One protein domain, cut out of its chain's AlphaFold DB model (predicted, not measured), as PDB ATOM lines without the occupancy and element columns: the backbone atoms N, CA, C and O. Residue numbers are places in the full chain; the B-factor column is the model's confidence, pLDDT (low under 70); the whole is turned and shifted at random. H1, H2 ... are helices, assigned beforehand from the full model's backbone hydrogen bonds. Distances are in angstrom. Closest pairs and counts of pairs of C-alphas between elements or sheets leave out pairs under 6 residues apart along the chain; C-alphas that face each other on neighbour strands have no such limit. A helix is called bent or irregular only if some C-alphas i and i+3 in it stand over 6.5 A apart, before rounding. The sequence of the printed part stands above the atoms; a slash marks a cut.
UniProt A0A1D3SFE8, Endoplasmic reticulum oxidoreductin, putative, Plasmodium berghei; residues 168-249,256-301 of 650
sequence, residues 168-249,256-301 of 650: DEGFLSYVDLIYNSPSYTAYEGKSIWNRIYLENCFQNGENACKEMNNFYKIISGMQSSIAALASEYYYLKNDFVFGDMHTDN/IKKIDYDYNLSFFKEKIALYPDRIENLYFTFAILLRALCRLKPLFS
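AT A GLANCE: This is residues 168 to 249 and 256 to 301 of the 650 residues of the protein "Endoplasmic reticulum oxidoreductin, putative" of Plasmodium berghei (UniProt A0A1D3SFE8). The long helix H4 crosses the middle of H2 at nearly a right angle, making a T-like frame from which residues 289 to 301 stick out; H3 packs side by side with the later part of H2, and H1 folds back near its first part. Two long loop stretches, residues 199 to 212 at one end of H2 and 233 to 249 beyond the other, make most of the length, and residues 168 to 175 form a free tail. The printed part has 128 residues with four named helices, in the order H1, H2, H3, H4, and no named strand; the class is all helix, though only 63 residues are in named elements, under half. The whole is loose, with a radius of gyration of the C-alphas of 18.8 A, and spans 66 by 43 by 38 A.

IN THESE COORDINATES: H4, the longest helix, is residues 276 to 300, 35.0 A from C-alpha 276 at (219.215, 217.570, 190.274) to C-alpha 300 at (192.391, 225.536, 211.276). It has a kink of 33 degrees near residue 294 and is irregular, with C-alphas 295 and 298 7.4 A apart. H2 is residues 213 to 232, 28.1 A long, beginning at C-alpha 213 (211.139, 205.196, 196.667). H3 is residues 265 to 273, 9.2 A long, and only just irregular: C-alphas 270 and 273 are 6.7 A apart. H1 is residues 190 to 198, 12.3 A long.

HOW THE PARTS SIT: H2 is the hub, touching the three other helices. Residues 278 to 286 of H4 touch residues 217 to 225 of H2, about perpendicular at 80 degrees; the closest C-alphas, of Gly 221 and Leu 282, are 3.7 A apart. H3 touches residues 224 to 231 of H2 at a shallow tilt of 9 degrees, opposite ways, closest at the C-alphas of Ser 231 and Phe 268, 5.2 A. H1 and H2 form a helical hairpin and only just touch, with 3 pairs of C-alphas within 8 A; the closest are those of Tyr 197 and Tyr 216, 7.2 A, and the tilt is a shallow 22 degrees. H3 and H4 touch only at the corner, and only just, with 3 pairs of C-alphas within 8 A; the closest are those of Ile 272 and Arg 278, 6.2 A. H1 is apart from H3 and H4. Every O i to N i+4 pair is within hydrogen-bond range in H1, H2 and H3; in H4, 19 of 21 are.

THE WHOLE: The two C-alphas farthest apart, of Glu 206 and Asp 248, are 66.5 A apart, and the outline is only just elongated. The link from H1 to H2 is long and holds a short antiparallel pairing of residues 202 to 203 with 209 to 210; the link from H3 to H4 is tight. The link from H2 to H3 runs across the cut, where residues 250 to 255 are not printed and C-alphas 249 and 256 are 18.4 A apart. The mean pLDDT of the printed part is 75.4; 40 residues are under 70, among them 168 to 176, 237 to 249 and 256 to 262.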
ATOM      1  N   ASP A 168     213.583 214.024 235.408       45.22
ATOM      2  CA  ASP A 168     214.989 214.237 235.749       45.22
ATOM      3  C   ASP A 168     215.903 214.439 234.517       45.22
ATOM      4  O   ASP A 168     217.113 214.258 234.633       45.22
ATOM      5  N   GLU A 169     215.368 214.802 233.344       35.22
ATOM      6  CA  GLU A 169     216.173 215.139 232.155       35.22
ATOM      7  C   GLU A 169     215.783 216.497 231.577       35.22
ATOM      8  O   GLU A 169     214.804 216.621 230.851       35.22
ATOM      9  N   GLY A 170     216.591 217.514 231.880       49.53
ATOM     10  CA  GLY A 170     216.439 218.843 231.302       49.53
ATOM     11  C   GLY A 170     215.185 219.588 231.763       49.53
ATOM     12  O   GLY A 170     214.184 219.037 232.213       49.53
ATOM     13  N   PHE A 171     215.247 220.907 231.673       47.34
ATOM     14  CA  PHE A 171     214.061 221.742 231.763       47.34
ATOM     15  C   PHE A 171     213.466 221.836 230.356       47.34
ATOM     16  O   PHE A 171     214.188 222.133 229.397       47.34
ATOM     17  N   LEU A 172     212.154 221.600 230.222       54.38
ATOM     18  CA  LEU A 172     211.438 221.988 229.010       54.38
ATOM     19  C   LEU A 172     211.679 223.474 228.793       54.38
ATOM     20  O   LEU A 172     211.287 224.315 229.601       54.38
ATOM     21  N   SER A 173     212.392 223.771 227.718       54.75
ATOM     22  CA  SER A 173     212.788 225.122 227.373       54.75
ATOM     23  C   SER A 173     211.981 225.545 226.170       54.75
ATOM     24  O   SER A 173     212.029 224.896 225.126       54.75
ATOM     25  N   TYR A 174     211.267 226.655 226.292       65.19
ATOM     26  CA  TYR A 174     210.765 227.330 225.108       65.19
ATOM     27  C   TYR A 174     211.952 227.978 224.402       65.19
ATOM     28  O   TYR A 174     212.571 228.904 224.925       65.19
ATOM     29  N   VAL A 175     212.295 227.445 223.232       63.31
ATOM     30  CA  VAL A 175     213.333 228.000 222.363       63.31
ATOM     31  C   VAL A 175     212.660 228.932 221.369       63.31
ATOM     32  O   VAL A 175     211.765 228.521 220.628       63.31
ATOM     33  N   ASP A 176     213.098 230.185 221.340       63.25
ATOM     34  CA  ASP A 176     212.664 231.110 220.305       63.25
ATOM     35  C   ASP A 176     213.351 230.749 218.980       63.25
ATOM     36  O   ASP A 176     214.559 230.935 218.808       63.25
ATOM     37  N   LEU A 177     212.574 230.206 218.043       71.12
ATOM     38  CA  LEU A 177     213.059 229.756 216.738       71.12
ATOM     39  C   LEU A 177     213.529 230.913 215.843       71.12
ATOM     40  O   LEU A 177     214.275 230.673 214.896       71.12
ATOM     41  N   ILE A 178     213.146 232.160 216.144       67.38
ATOM     42  CA  ILE A 178     213.683 233.343 215.458       67.38
ATOM     43  C   ILE A 178     215.170 233.504 215.791       67.38
ATOM     44  O   ILE A 178     215.993 233.640 214.882       67.38
ATOM     45  N   TYR A 179     215.515 233.410 217.079       63.28
ATOM     46  CA  TYR A 179     216.891 233.520 217.579       63.28
ATOM     47  C   TYR A 179     217.718 232.237 217.436       63.28
ATOM     48  O   TYR A 179     218.897 232.237 217.765       63.28
ATOM     49  N   ASN A 180     217.106 231.148 216.967       70.81
ATOM     50  CA  ASN A 180     217.749 229.852 216.745       70.81
ATOM     51  C   ASN A 180     217.480 229.391 215.308       70.81
ATOM     52  O   ASN A 180     216.955 228.304 215.054       70.81
ATOM     53  N   SER A 181     217.782 230.277 214.360       74.75
ATOM     54  CA  SER A 181     217.505 230.044 212.944       74.75
ATOM     55  C   SER A 181     218.414 228.940 212.375       74.75
ATOM     56  O   SER A 181     219.596 228.882 212.714       74.75
ATOM     57  N   PRO A 182     217.915 228.070 211.474       80.94
ATOM     58  CA  PRO A 182     218.742 227.036 210.857       80.94
ATOM     59  C   PRO A 182     219.844 227.659 209.986       80.94
ATOM     60  O   PRO A 182     219.556 228.421 209.065       80.94
ATOM     61  N   SER A 183     221.099 227.295 210.248       82.69
ATOM     62  CA  SER A 183     222.288 227.826 209.568       82.69
ATOM     63  C   SER A 183     223.385 226.762 209.426       82.69
ATOM     64  O   SER A 183     223.216 225.606 209.832       82.69
ATOM     65  N   TYR A 184     224.511 227.114 208.798       85.69
ATOM     66  CA  TYR A 184     225.664 226.218 208.741       85.69
ATOM     67  C   TYR A 184     226.359 226.122 210.106       85.69
ATOM     68  O   TYR A 184     226.892 227.099 210.616       85.69
ATOM     69  N   THR A 185     226.420 224.913 210.667       85.00
ATOM     70  CA  THR A 185     227.023 224.648 211.988       85.00
ATOM     71  C   THR A 185     228.345 223.877 211.917       85.00
ATOM     72  O   THR A 185     228.843 223.403 212.935       85.00
ATOM     73  N   ALA A 186     228.895 223.674 210.714       82.38
ATOM     74  CA  ALA A 186     230.016 222.762 210.439       82.38
ATOM     75  C   ALA A 186     229.778 221.280 210.801       82.38
ATOM     76  O   ALA A 186     230.688 220.458 210.695       82.38
ATOM     77  N   TYR A 187     228.548 220.903 211.153       81.81
ATOM     78  CA  TYR A 187     228.185 219.517 211.412       81.81
ATOM     79  C   TYR A 187     228.192 218.673 210.124       81.81
ATOM     80  O   TYR A 187     227.458 218.950 209.175       81.81
ATOM     81  N   GLU A 188     229.004 217.612 210.088       75.69
ATOM     82  CA  GLU A 188     229.128 216.748 208.905       75.69
ATOM     83  C   GLU A 188     228.039 215.666 208.818       75.69
ATOM     84  O   GLU A 188     227.519 215.385 207.737       75.69
ATOM     85  N   GLY A 189     227.716 215.016 209.942       79.75
ATOM     86  CA  GLY A 189     226.584 214.090 210.088       79.75
ATOM     87  C   GLY A 189     226.537 212.852 209.183       79.75
ATOM     88  O   GLY A 189     225.513 212.173 209.152       79.75
ATOM     89  N   LYS A 190     227.600 212.527 208.434       77.44
ATOM     90  CA  LYS A 190     227.586 211.457 207.412       77.44
ATOM     91  C   LYS A 190     227.193 210.085 207.971       77.44
ATOM     92  O   LYS A 190     226.427 209.364 207.338       77.44
ATOM     93  N   SER A 191     227.699 209.725 209.150       73.50
ATOM     94  CA  SER A 191     227.376 208.457 209.817       73.50
ATOM     95  C   SER A 191     225.900 208.367 210.212       73.50
ATOM     96  O   SER A 191     225.308 207.296 210.089       73.50
ATOM     97  N   ILE A 192     225.300 209.485 210.629       82.06
ATOM     98  CA  ILE A 192     223.886 209.554 211.004       82.06
ATOM     99  C   ILE A 192     223.009 209.442 209.762       82.06
ATOM    100  O   ILE A 192     222.128 208.590 209.720       82.06
ATOM    101  N   TRP A 193     223.289 210.220 208.715       88.56
ATOM    102  CA  TRP A 193     222.525 210.135 207.468       88.56
ATOM    103  C   TRP A 193     222.577 208.742 206.847       88.56
ATOM    104  O   TRP A 193     221.546 208.240 206.416       88.56
ATOM    105  N   ASN A 194     223.737 208.079 206.867       83.44
ATOM    106  CA  ASN A 194     223.842 206.695 206.404       83.44
ATOM    107  C   ASN A 194     222.906 205.759 207.181       83.44
ATOM    108  O   ASN A 194     222.247 204.934 206.559       83.44
ATOM    109  N   ARG A 195     222.805 205.902 208.510       82.19
ATOM    110  CA  ARG A 195     221.850 205.126 209.315       82.19
ATOM    111  C   ARG A 195     220.407 205.440 208.927       82.19
ATOM    112  O   ARG A 195     219.664 204.514 208.653       82.19
ATOM    113  N   ILE A 196     220.046 206.718 208.795       85.06
ATOM    114  CA  ILE A 196     218.691 207.133 208.389       85.06
ATOM    115  C   ILE A 196     218.298 206.514 207.036       85.06
ATOM    116  O   ILE A 196     217.172 206.053 206.875       85.06
ATOM    117  N   TYR A 197     219.210 206.478 206.061       87.44
ATOM    118  CA  TYR A 197     218.923 205.857 204.764       87.44
ATOM    119  C   TYR A 197     218.846 204.326 204.823       87.44
ATOM    120  O   TYR A 197     218.075 203.751 204.058       87.44
ATOM    121  N   LEU A 198     219.599 203.671 205.715       86.69
ATOM    122  CA  LEU A 198     219.536 202.216 205.908       86.69
ATOM    123  C   LEU A 198     218.194 201.752 206.495       86.69
ATOM    124  O   LEU A 198     217.790 200.623 206.232       86.69
ATOM    125  N   GLU A 199     217.470 202.630 207.195       84.94
ATOM    126  CA  GLU A 199     216.102 202.353 207.665       84.94
ATOM    127  C   GLU A 199     215.078 202.232 206.519       84.94
ATOM    128  O   GLU A 199     213.945 201.808 206.739       84.94
ATOM    129  N   ASN A 200     215.438 202.568 205.270       86.25
ATOM    130  CA  ASN A 200     214.575 202.378 204.098       86.25
ATOM    131  C   ASN A 200     214.507 200.902 203.658       86.25
ATOM    132  O   ASN A 200     214.793 200.568 202.509       86.25
ATOM    133  N   CYS A 201     214.129 200.012 204.569       82.19
ATOM    134  CA  CYS A 201     214.082 198.578 204.343       82.19
ATOM    135  C   CYS A 201     212.771 197.991 204.870       82.19
ATOM    136  O   CYS A 201     212.638 197.688 206.052       82.19
ATOM    137  N   PHE A 202     211.789 197.816 203.985       80.00
ATOM    138  CA  PHE A 202     210.465 197.324 204.365       80.00
ATOM    139  C   PHE A 202     210.341 195.831 204.035       80.00
ATOM    140  O   PHE A 202     210.619 195.414 202.907       80.00
ATOM    141  N   GLN A 203     209.947 195.019 205.021       71.81
ATOM    142  CA  GLN A 203     209.845 193.565 204.877       71.81
ATOM    143  C   GLN A 203     208.562 193.161 204.135       71.81
ATOM    144  O   GLN A 203     207.459 193.537 204.524       71.81
ATOM    145  N   ASN A 204     208.700 192.334 203.097       53.47
ATOM    146  CA  ASN A 204     207.577 191.729 202.375       53.47
ATOM    147  C   ASN A 204     207.605 190.200 202.526       53.47
ATOM    148  O   ASN A 204     207.985 189.513 201.586       53.47
ATOM    149  N   GLY A 205     207.232 189.664 203.695       54.50
ATOM    150  CA  GLY A 205     206.883 188.244 203.921       54.50
ATOM    151  C   GLY A 205     207.957 187.158 203.692       54.50
ATOM    152  O   GLY A 205     207.849 186.080 204.263       54.50
ATOM    153  N   GLU A 206     209.011 187.422 202.922       54.53
ATOM    154  CA  GLU A 206     210.073 186.486 202.545       54.53
ATOM    155  C   GLU A 206     211.452 187.151 202.673       54.53
ATOM    156  O   GLU A 206     212.187 187.214 201.702       54.53
ATOM    157  N   ASN A 207     211.814 187.703 203.839       55.56
ATOM    158  CA  ASN A 207     213.162 188.229 204.163       55.56
ATOM    159  C   ASN A 207     213.847 189.157 203.121       55.56
ATOM    160  O   ASN A 207     215.033 189.460 203.247       55.56
ATOM    161  N   ALA A 208     213.129 189.628 202.102       60.53
ATOM    162  CA  ALA A 208     213.636 190.468 201.038       60.53
ATOM    163  C   ALA A 208     213.321 191.919 201.391       60.53
ATOM    164  O   ALA A 208     212.159 192.319 201.497       60.53
ATOM    165  N   CYS A 209     214.384 192.691 201.592       74.25
ATOM    166  CA  CYS A 209     214.317 194.121 201.830       74.25
ATOM    167  C   CYS A 209     213.768 194.826 200.586       74.25
ATOM    168  O   CYS A 209     214.388 194.772 199.521       74.25
ATOM    169  N   LYS A 210     212.612 195.487 200.700       80.00
ATOM    170  CA  LYS A 210     212.088 196.341 199.635       80.00
ATOM    171  C   LYS A 210     212.265 197.803 200.015       80.00
ATOM    172  O   LYS A 210     211.585 198.313 200.903       80.00
ATOM    173  N   GLU A 211     213.139 198.487 199.289       80.69
ATOM    174  CA  GLU A 211     213.282 199.934 199.407       80.69
ATOM    175  C   GLU A 211     212.016 200.641 198.908       80.69
ATOM    176  O   GLU A 211     211.452 200.317 197.854       80.69
ATOM    177  N   MET A 212     211.562 201.645 199.656       84.06
ATOM    178  CA  MET A 212     210.436 202.479 199.261       84.06
ATOM    179  C   MET A 212     210.934 203.796 198.678       84.06
ATOM    180  O   MET A 212     211.413 204.677 199.390       84.06
ATOM    181  N   ASN A 213     210.731 203.977 197.372       87.19
ATOM    182  CA  ASN A 213     211.139 205.196 196.667       87.19
ATOM    183  C   ASN A 213     210.550 206.469 197.306       87.19
ATOM    184  O   ASN A 213     211.251 207.451 197.503       87.19
ATOM    185  N   ASN A 214     209.273 206.448 197.703       87.94
ATOM    186  CA  ASN A 214     208.648 207.612 198.341       87.94
ATOM    187  C   ASN A 214     209.280 207.954 199.700       87.94
ATOM    188  O   ASN A 214     209.402 209.131 200.021       87.94
ATOM    189  N   PHE A 215     209.687 206.947 200.481       87.88
ATOM    190  CA  PHE A 215     210.373 207.158 201.759       87.88
ATOM    191  C   PHE A 215     211.756 207.774 201.525       87.88
ATOM    192  O   PHE A 215     212.079 208.807 202.109       87.88
ATOM    193  N   TYR A 216     212.509 207.225 200.567       92.81
ATOM    194  CA  TYR A 216     213.775 207.797 200.116       92.81
ATOM    195  C   TYR A 216     213.636 209.266 199.690       92.81
ATOM    196  O   TYR A 216     214.396 210.111 200.162       92.81
ATOM    197  N   LYS A 217     212.644 209.598 198.848       92.12
ATOM    198  CA  LYS A 217     212.421 210.975 198.381       92.12
ATOM    199  C   LYS A 217     212.128 211.944 199.532       92.12
ATOM    200  O   LYS A 217     212.604 213.075 199.486       92.12
ATOM    201  N   ILE A 218     211.401 211.513 200.568       93.56
ATOM    202  CA  ILE A 218     211.105 212.339 201.754       93.56
ATOM    203  C   ILE A 218     212.381 212.635 202.550       93.56
ATOM    204  O   ILE A 218     212.679 213.795 202.835       93.56
ATOM    205  N   ILE A 219     213.162 211.603 202.879       95.06
ATOM    206  CA  ILE A 219     214.420 211.759 203.626       95.06
ATOM    207  C   ILE A 219     215.425 212.595 202.824       95.06
ATOM    208  O   ILE A 219     216.034 213.527 203.353       95.06
ATOM    209  N   SER A 220     215.544 212.316 201.524       95.38
ATOM    210  CA  SER A 220     216.409 213.058 200.610       95.38
ATOM    211  C   SER A 220     215.999 214.522 200.483       95.38
ATOM    212  O   SER A 220     216.860 215.402 200.515       95.38
ATOM    213  N   GLY A 221     214.701 214.819 200.411       96.06
ATOM    214  CA  GLY A 221     214.215 216.195 200.377       96.06
ATOM    215  C   GLY A 221     214.424 216.938 201.692       96.06
ATOM    216  O   GLY A 221     214.823 218.099 201.665       96.06
ATOM    217  N   MET A 222     214.259 216.272 202.838       95.25
ATOM    218  CA  MET A 222     214.590 216.842 204.150       95.25
ATOM    219  C   MET A 222     216.078 217.198 204.246       95.25
ATOM    220  O   MET A 222     216.424 218.324 204.604       95.25
ATOM    221  N   GLN A 223     216.964 216.276 203.859       94.62
ATOM    222  CA  GLN A 223     218.406 216.530 203.829       94.62
ATOM    223  C   GLN A 223     218.765 217.679 202.874       94.62
ATOM    224  O   GLN A 223     219.629 218.502 203.178       94.62
ATOM    225  N   SER A 224     218.079 217.755 201.733       94.81
ATOM    226  CA  SER A 224     218.261 218.825 200.748       94.81
ATOM    227  C   SER A 224     217.779 220.177 201.278       94.81
ATOM    228  O   SER A 224     218.426 221.184 201.020       94.81
ATOM    229  N   SER A 225     216.707 220.210 202.075       94.88
ATOM    230  CA  SER A 225     216.231 221.427 202.749       94.88
ATOM    231  C   SER A 225     217.291 221.979 203.706       94.88
ATOM    232  O   SER A 225     217.657 223.150 203.629       94.88
ATOM    233  N   ILE A 226     217.864 221.107 204.542       92.50
ATOM    234  CA  ILE A 226     218.938 221.469 205.479       92.50
ATOM    235  C   ILE A 226     220.153 222.008 204.718       92.50
ATOM    236  O   ILE A 226     220.684 223.061 205.062       92.50
ATOM    237  N   ALA A 227     220.579 221.317 203.658       91.50
ATOM    238  CA  ALA A 227     221.712 221.750 202.850       91.50
ATOM    239  C   ALA A 227     221.453 223.088 202.135       91.50
ATOM    240  O   ALA A 227     222.385 223.879 201.996       91.50
ATOM    241  N   ALA A 228     220.217 223.367 201.709       91.62
ATOM    242  CA  ALA A 228     219.854 224.627 201.063       91.62
ATOM    243  C   ALA A 228     219.928 225.789 202.062       91.62
ATOM    244  O   ALA A 228     220.588 226.787 201.786       91.62
ATOM    245  N   LEU A 229     219.339 225.615 203.249       89.69
ATOM    246  CA  LEU A 229     219.378 226.610 204.325       89.69
ATOM    247  C   LEU A 229     220.811 226.857 204.817       89.69
ATOM    248  O   LEU A 229     221.226 228.002 204.949       89.69
ATOM    249  N   ALA A 230     221.607 225.800 204.997       89.62
ATOM    250  CA  ALA A 230     223.016 225.929 205.366       89.62
ATOM    251  C   ALA A 230     223.871 226.583 204.265       89.62
ATOM    252  O   ALA A 230     224.896 227.184 204.566       89.62
ATOM    253  N   SER A 231     223.477 226.468 202.992       90.25
ATOM    254  CA  SER A 231     224.170 227.148 201.890       90.25
ATOM    255  C   SER A 231     223.885 228.647 201.875       90.25
ATOM    256  O   SER A 231     224.800 229.430 201.636       90.25
ATOM    257  N   GLU A 232     222.631 229.031 202.114       87.38
ATOM    258  CA  GLU A 232     222.191 230.428 202.142       87.38
ATOM    259  C   GLU A 232     222.742 231.160 203.372       87.38
ATOM    260  O   GLU A 232     223.284 232.256 203.265       87.38
ATOM    261  N   TYR A 233     222.679 230.515 204.540       84.88
ATOM    262  CA  TYR A 233     223.092 231.080 205.827       84.88
ATOM    263  C   TYR A 233     224.446 230.521 206.283       84.88
ATOM    264  O   TYR A 233     224.622 230.137 207.441       84.88
ATOM    265  N   TYR A 234     225.403 230.431 205.353       83.69
ATOM    266  CA  TYR A 234     226.695 229.784 205.600       83.69
ATOM    267  C   TYR A 234     227.617 230.622 206.495       83.69
ATOM    268  O   TYR A 234     228.270 230.088 207.388       83.69
ATOM    269  N   TYR A 235     227.665 231.936 206.263       77.50
ATOM    270  CA  TYR A 235     228.500 232.879 207.021       77.50
ATOM    271  C   TYR A 235     227.691 233.730 208.006       77.50
ATOM    272  O   TYR A 235     228.033 234.882 208.266       77.50
ATOM    273  N   LEU A 236     226.592 233.187 208.527       71.25
ATOM    274  CA  LEU A 236     225.744 233.883 209.485       71.25
ATOM    275  C   LEU A 236     226.529 234.143 210.791       71.25
ATOM    276  O   LEU A 236     226.884 233.202 211.495       71.25
ATOM    277  N   LYS A 237     226.843 235.416 211.088       58.03
ATOM    278  CA  LYS A 237     227.632 235.819 212.276       58.03
ATOM    279  C   LYS A 237     226.806 236.066 213.545       58.03
ATOM    280  O   LYS A 237     227.374 236.038 214.631       58.03
ATOM    281  N   ASN A 238     225.506 236.335 213.402       56.72
ATOM    282  CA  ASN A 238     224.555 236.526 214.502       56.72
ATOM    283  C   ASN A 238     223.520 235.395 214.449       56.72
ATOM    284  O   ASN A 238     223.059 235.083 213.358       56.72
ATOM    285  N   ASP A 239     223.102 234.829 215.582       51.50
ATOM    286  CA  ASP A 239     222.279 233.601 215.643       51.50
ATOM    287  C   ASP A 239     220.850 233.694 215.032       51.50
ATOM    288  O   ASP A 239     220.073 232.740 215.098       51.50
ATOM    289  N   PHE A 240     220.474 234.810 214.394       57.16
ATOM    290  CA  PHE A 240     219.120 235.046 213.885       57.16
ATOM    291  C   PHE A 240     219.071 235.480 212.416       57.16
ATOM    292  O   PHE A 240     219.814 236.348 211.958       57.16
ATOM    293  N   VAL A 241     218.121 234.887 211.690       55.94
ATOM    294  CA  VAL A 241     217.782 235.208 210.294       55.94
ATOM    295  C   VAL A 241     216.448 235.968 210.209       55.94
ATOM    296  O   VAL A 241     216.230 236.739 209.275       55.94
ATOM    297  N   PHE A 242     215.549 235.797 211.188       52.12
ATOM    298  CA  PHE A 242     214.144 236.213 211.087       52.12
ATOM    299  C   PHE A 242     213.743 237.364 212.029       52.12
ATOM    300  O   PHE A 242     212.891 237.194 212.890       52.12
ATOM    301  N   GLY A 243     214.259 238.570 211.788       44.16
ATOM    302  CA  GLY A 243     213.668 239.821 212.293       44.16
ATOM    303  C   GLY A 243     214.441 240.533 213.407       44.16
ATOM    304  O   GLY A 243     215.051 239.902 214.260       44.16
ATOM    305  N   ASP A 244     214.362 241.868 213.396       41.22
ATOM    306  CA  ASP A 244     214.822 242.751 214.474       41.22
ATOM    307  C   ASP A 244     213.612 243.236 215.293       41.22
ATOM    308  O   ASP A 244     212.648 243.765 214.728       41.22
ATOM    309  N   MET A 245     213.663 243.134 216.626       37.12
ATOM    310  CA  MET A 245     212.786 243.929 217.496       37.12
ATOM    311  C   MET A 245     213.369 245.337 217.649       37.12
ATOM    312  O   MET A 245     214.436 245.521 218.232       37.12
ATOM    313  N   HIS A 246     212.644 246.353 217.180       46.78
ATOM    314  CA  HIS A 246     212.871 247.731 217.611       46.78
ATOM    315  C   HIS A 246     212.037 248.037 218.863       46.78
ATOM    316  O   HIS A 246     210.928 247.539 219.017       46.78
ATOM    317  N   THR A 247     212.563 248.902 219.733       42.25
ATOM    318  CA  THR A 247     211.984 249.320 221.025       42.25
ATOM    319  C   THR A 247     210.621 250.015 220.950       42.25
ATOM    320  O   THR A 247     210.016 250.260 221.986       42.25
ATOM    321  N   ASP A 248     210.123 250.318 219.755       42.84
ATOM    322  CA  ASP A 248     208.758 250.790 219.542       42.84
ATOM    323  C   ASP A 248     207.964 249.641 218.930       42.84
ATOM    324  O   ASP A 248     208.214 249.322 217.769       42.84
ATOM    325  N   ASN A 249     207.032 249.051 219.694       42.00
ATOM    326  CA  ASN A 249     206.088 247.961 219.365       42.00
ATOM    327  C   ASN A 249     205.303 248.148 218.041       42.00
ATOM    328  O   ASN A 249     204.074 248.162 217.997       42.00
ATOM    329  N   ILE A 256     214.451 243.601 204.869       45.38
ATOM    330  CA  ILE A 256     215.756 243.777 204.237       45.38
ATOM    331  C   ILE A 256     216.397 245.034 204.814       45.38
ATOM    332  O   ILE A 256     216.277 246.127 204.254       45.38
ATOM    333  N   LYS A 257     217.092 244.908 205.943       39.47
ATOM    334  CA  LYS A 257     218.108 245.896 206.312       39.47
ATOM    335  C   LYS A 257     219.242 245.246 207.101       39.47
ATOM    336  O   LYS A 257     219.151 245.066 208.299       39.47
ATOM    337  N   LYS A 258     220.323 244.968 206.359       48.44
ATOM    338  CA  LYS A 258     221.683 244.631 206.817       48.44
ATOM    339  C   LYS A 258     221.767 243.500 207.844       48.44
ATOM    340  O   LYS A 258     222.083 243.737 209.003       48.44
ATOM    341  N   ILE A 259     221.614 242.269 207.375       51.03
ATOM    342  CA  ILE A 259     222.107 241.113 208.120       51.03
ATOM    343  C   ILE A 259     223.488 240.778 207.533       51.03
ATOM    344  O   ILE A 259     223.637 240.647 206.320       51.03
ATOM    345  N   ASP A 260     224.509 240.739 208.388       52.75
ATOM    346  CA  ASP A 260     225.916 240.470 208.052       52.75
ATOM    347  C   ASP A 260     226.119 238.953 207.837       52.75
ATOM    348  O   ASP A 260     226.816 238.293 208.606       52.75
ATOM    349  N   TYR A 261     225.432 238.383 206.839       62.53
ATOM    350  CA  TYR A 261     225.615 237.003 206.378       62.53
ATOM    351  C   TYR A 261     225.919 236.969 204.886       62.53
ATOM    352  O   TYR A 261     225.558 237.875 204.136       62.53
ATOM    353  N   ASP A 262     226.591 235.905 204.469       69.75
ATOM    354  CA  ASP A 262     226.891 235.630 203.071       69.75
ATOM    355  C   ASP A 262     226.630 234.142 202.787       69.75
ATOM    356  O   ASP A 262     226.728 233.291 203.687       69.75
ATOM    357  N   TYR A 263     226.270 233.838 201.546       82.19
ATOM    358  CA  TYR A 263     225.968 232.485 201.089       82.19
ATOM    359  C   TYR A 263     227.239 231.795 200.584       82.19
ATOM    360  O   TYR A 263     228.205 232.424 200.150       82.19
ATOM    361  N   ASN A 264     227.248 230.463 200.576       90.00
ATOM    362  CA  ASN A 264     228.363 229.692 200.033       90.00
ATOM    363  C   ASN A 264     227.949 228.924 198.777       90.00
ATOM    364  O   ASN A 264     227.402 227.820 198.828       90.00
ATOM    365  N   LEU A 265     228.281 229.499 197.618       89.00
ATOM    366  CA  LEU A 265     227.962 228.911 196.319       89.00
ATOM    367  C   LEU A 265     228.712 227.593 196.054       89.00
ATOM    368  O   LEU A 265     228.186 226.733 195.348       89.00
ATOM    369  N   SER A 266     229.923 227.416 196.597       91.44
ATOM    370  CA  SER A 266     230.659 226.146 196.460       91.44
ATOM    371  C   SER A 266     229.950 225.044 197.230       91.44
ATOM    372  O   SER A 266     229.671 223.982 196.675       91.44
ATOM    373  N   PHE A 267     229.556 225.338 198.468       88.88
ATOM    374  CA  PHE A 267     228.809 224.413 199.310       88.88
ATOM    375  C   PHE A 267     227.454 224.056 198.684       88.88
ATOM    376  O   PHE A 267     227.116 222.877 198.582       88.88
ATOM    377  N   PHE A 268     226.724 225.042 198.149       92.62
ATOM    378  CA  PHE A 268     225.483 224.799 197.409       92.62
ATOM    379  C   PHE A 268     225.693 223.883 196.198       92.62
ATOM    380  O   PHE A 268     224.922 222.946 195.979       92.62
ATOM    381  N   LYS A 269     226.750 224.119 195.410       91.25
ATOM    382  CA  LYS A 269     227.079 223.282 194.248       91.25
ATOM    383  C   LYS A 269     227.386 221.848 194.661       91.25
ATOM    384  O   LYS A 269     226.784 220.922 194.124       91.25
ATOM    385  N   GLU A 270     228.264 221.676 195.640       90.75
ATOM    386  CA  GLU A 270     228.699 220.370 196.141       90.75
ATOM    387  C   GLU A 270     227.591 219.584 196.842       90.75
ATOM    388  O   GLU A 270     227.608 218.354 196.827       90.75
ATOM    389  N   LYS A 271     226.640 220.255 197.496       90.50
ATOM    390  CA  LYS A 271     225.592 219.579 198.270       90.50
ATOM    391  C   LYS A 271     224.265 219.467 197.531       90.50
ATOM    392  O   LYS A 271     223.517 218.541 197.833       90.50
ATOM    393  N   ILE A 272     223.964 220.344 196.576       91.81
ATOM    394  CA  ILE A 272     222.660 220.371 195.895       91.81
ATOM    395  C   ILE A 272     222.796 220.517 194.384       91.81
ATOM    396  O   ILE A 272     222.311 219.650 193.668       91.81
ATOM    397  N   ALA A 273     223.428 221.580 193.879       88.62
ATOM    398  CA  ALA A 273     223.270 221.968 192.471       88.62
ATOM    399  C   ALA A 273     223.816 220.936 191.467       88.62
ATOM    400  O   ALA A 273     223.312 220.842 190.351       88.62
ATOM    401  N   LEU A 274     224.827 220.152 191.860       92.31
ATOM    402  CA  LEU A 274     225.366 219.056 191.046       92.31
ATOM    403  C   LEU A 274     224.489 217.788 191.059       92.31
ATOM    404  O   LEU A 274     224.777 216.848 190.324       92.31
ATOM    405  N   TYR A 275     223.423 217.759 191.864       93.81
ATOM    406  CA  TYR A 275     222.528 216.616 192.053       93.81
ATOM    407  C   TYR A 275     221.062 217.037 191.842       93.81
ATOM    408  O   TYR A 275     220.347 217.269 192.820       93.81
ATOM    409  N   PRO A 276     220.580 217.130 190.587       92.12
ATOM    410  CA  PRO A 276     219.215 217.570 190.274       92.12
ATOM    411  C   PRO A 276     218.120 216.805 191.033       92.12
ATOM    412  O   PRO A 276     217.143 217.405 191.481       92.12
ATOM    413  N   ASP A 277     218.324 215.511 191.275       92.06
ATOM    414  CA  ASP A 277     217.394 214.643 192.007       92.06
ATOM    415  C   ASP A 277     217.125 215.143 193.440       92.06
ATOM    416  O   ASP A 277     216.020 215.007 193.960       92.06
ATOM    417  N   ARG A 278     218.114 215.779 194.086       93.75
ATOM    418  CA  ARG A 278     217.966 216.381 195.425       93.75
ATOM    419  C   ARG A 278     217.007 217.565 195.410       93.75
ATOM    420  O   ARG A 278     216.210 217.732 196.331       93.75
ATOM    421  N   ILE A 279     217.057 218.357 194.340       92.12
ATOM    422  CA  ILE A 279     216.137 219.475 194.124       92.12
ATOM    423  C   ILE A 279     214.726 218.922 193.913       92.12
ATOM    424  O   ILE A 279     213.795 219.366 194.582       92.12
ATOM    425  N   GLU A 280     214.557 217.906 193.062       91.56
ATOM    426  CA  GLU A 280     213.255 217.254 192.862       91.56
ATOM    427  C   GLU A 280     212.691 216.697 194.180       91.56
ATOM    428  O   GLU A 280     211.528 216.935 194.513       91.56
ATOM    429  N   ASN A 281     213.520 216.014 194.972       95.38
ATOM    430  CA  ASN A 281     213.125 215.431 196.253       95.38
ATOM    431  C   ASN A 281     212.751 216.495 197.298       95.38
ATOM    432  O   ASN A 281     211.823 216.285 198.086       95.38
ATOM    433  N   LEU A 282     213.414 217.657 197.283       94.56
ATOM    434  CA  LEU A 282     213.036 218.816 198.097       94.56
ATOM    435  C   LEU A 282     211.621 219.294 197.746       94.56
ATOM    436  O   LEU A 282     210.771 219.398 198.635       94.56
ATOM    437  N   TYR A 283     211.336 219.510 196.458       89.81
ATOM    438  CA  TYR A 283     209.994 219.890 195.998       89.81
ATOM    439  C   TYR A 283     208.949 218.810 196.304       89.81
ATOM    440  O   TYR A 283     207.837 219.134 196.721       89.81
ATOM    441  N   PHE A 284     209.303 217.531 196.155       90.06
ATOM    442  CA  PHE A 284     208.439 216.406 196.513       90.06
ATOM    443  C   PHE A 284     208.054 216.449 197.995       90.06
ATOM    444  O   PHE A 284     206.873 216.382 198.336       90.06
ATOM    445  N   THR A 285     209.036 216.625 198.879       91.88
ATOM    446  CA  THR A 285     208.822 216.696 200.333       91.88
ATOM    447  C   THR A 285     207.968 217.906 200.706       91.88
ATOM    448  O   THR A 285     207.003 217.777 201.461       91.88
ATOM    449  N   PHE A 286     208.240 219.066 200.105       89.62
ATOM    450  CA  PHE A 286     207.429 220.267 200.293       89.62
ATOM    451  C   PHE A 286     205.973 220.065 199.841       89.62
ATOM    452  O   PHE A 286     205.041 220.427 200.560       89.62
ATOM    453  N   ALA A 287     205.747 219.408 198.701       79.00
ATOM    454  CA  ALA A 287     204.406 219.092 198.217       79.00
ATOM    455  C   ALA A 287     203.644 218.138 199.157       79.00
ATOM    456  O   ALA A 287     202.432 218.288 199.330       79.00
ATOM    457  N   ILE A 288     204.329 217.184 199.802       79.81
ATOM    458  CA  ILE A 288     203.729 216.313 200.828       79.81
ATOM    459  C   ILE A 288     203.281 217.131 202.047       79.81
ATOM    460  O   ILE A 288     202.151 216.944 202.512       79.81
ATOM    461  N   LEU A 289     204.107 218.071 202.520       84.44
ATOM    462  CA  LEU A 289     203.756 218.971 203.626       84.44
ATOM    463  C   LEU A 289     202.562 219.868 203.270       84.44
ATOM    464  O   LEU A 289     201.599 219.948 204.034       84.44
ATOM    465  N   LEU A 290     202.555 220.465 202.074       75.44
ATOM    466  CA  LEU A 290     201.421 221.258 201.585       75.44
ATOM    467  C   LEU A 290     200.143 220.423 201.468       75.44
ATOM    468  O   LEU A 290     199.065 220.869 201.855       75.44
ATOM    469  N   ARG A 291     200.245 219.187 200.972       74.25
ATOM    470  CA  ARG A 291     199.108 218.265 200.894       74.25
ATOM    471  C   ARG A 291     198.548 217.948 202.281       74.25
ATOM    472  O   ARG A 291     197.325 217.857 202.420       74.25
ATOM    473  N   ALA A 292     199.403 217.775 203.287       77.88
ATOM    474  CA  ALA A 292     198.978 217.588 204.672       77.88
ATOM    475  C   ALA A 292     198.259 218.839 205.203       77.88
ATOM    476  O   ALA A 292     197.140 218.722 205.703       77.88
ATOM    477  N   LEU A 293     198.824 220.030 204.990       76.25
ATOM    478  CA  LEU A 293     198.210 221.303 205.383       76.25
ATOM    479  C   LEU A 293     196.829 221.507 204.736       76.25
ATOM    480  O   LEU A 293     195.858 221.816 205.424       76.25
ATOM    481  N   CYS A 294     196.702 221.245 203.433       70.56
ATOM    482  CA  CYS A 294     195.429 221.324 202.712       70.56
ATOM    483  C   CYS A 294     194.363 220.377 203.283       70.56
ATOM    484  O   CYS A 294     193.186 220.730 203.313       70.56
ATOM    485  N   ARG A 295     194.759 219.188 203.756       69.19
ATOM    486  CA  ARG A 295     193.850 218.232 204.413       69.19
ATOM    487  C   ARG A 295     193.430 218.683 205.810       69.19
ATOM    488  O   ARG A 295     192.316 218.380 206.222       69.19
ATOM    489  N   LEU A 296     194.299 219.403 206.517       74.19
ATOM    490  CA  LEU A 296     194.047 219.929 207.862       74.19
ATOM    491  C   LEU A 296     193.312 221.281 207.858       74.19
ATOM    492  O   LEU A 296     192.831 221.712 208.902       74.19
ATOM    493  N   LYS A 297     193.161 221.927 206.695       73.38
ATOM    494  CA  LYS A 297     192.456 223.209 206.517       73.38
ATOM    495  C   LYS A 297     191.124 223.335 207.291       73.38
ATOM    496  O   LYS A 297     190.933 224.386 207.898       73.38
ATOM    497  N   PRO A 298     190.228 222.321 207.338       71.19
ATOM    498  CA  PRO A 298     188.963 222.430 208.079       71.19
ATOM    499  C   PRO A 298     189.132 222.585 209.600       71.19
ATOM    500  O   PRO A 298     188.271 223.167 210.256       71.19
ATOM    501  N   LEU A 299     190.234 222.077 210.163       63.69
ATOM    502  CA  LEU A 299     190.542 222.178 211.593       63.69
ATOM    503  C   LEU A 299     191.068 223.575 211.946       63.69
ATOM    504  O   LEU A 299     190.710 224.132 212.980       63.69
ATOM    505  N   PHE A 300     191.852 224.191 211.056       56.09
ATOM    506  CA  PHE A 300     192.391 225.536 211.276       56.09
ATOM    507  C   PHE A 300     191.334 226.641 211.172       56.09
ATOM    508  O   PHE A 300     191.451 227.651 211.857       56.09
ATOM    509  N   SER A 301     190.258 226.440 210.401       56.22
ATOM    510  CA  SER A 301     189.125 227.381 210.370       56.22
ATOM    511  C   SER A 301     188.341 227.475 211.689       56.22
ATOM    512  O   SER A 301     187.492 228.352 211.819       56.22
TER     513      SER A 301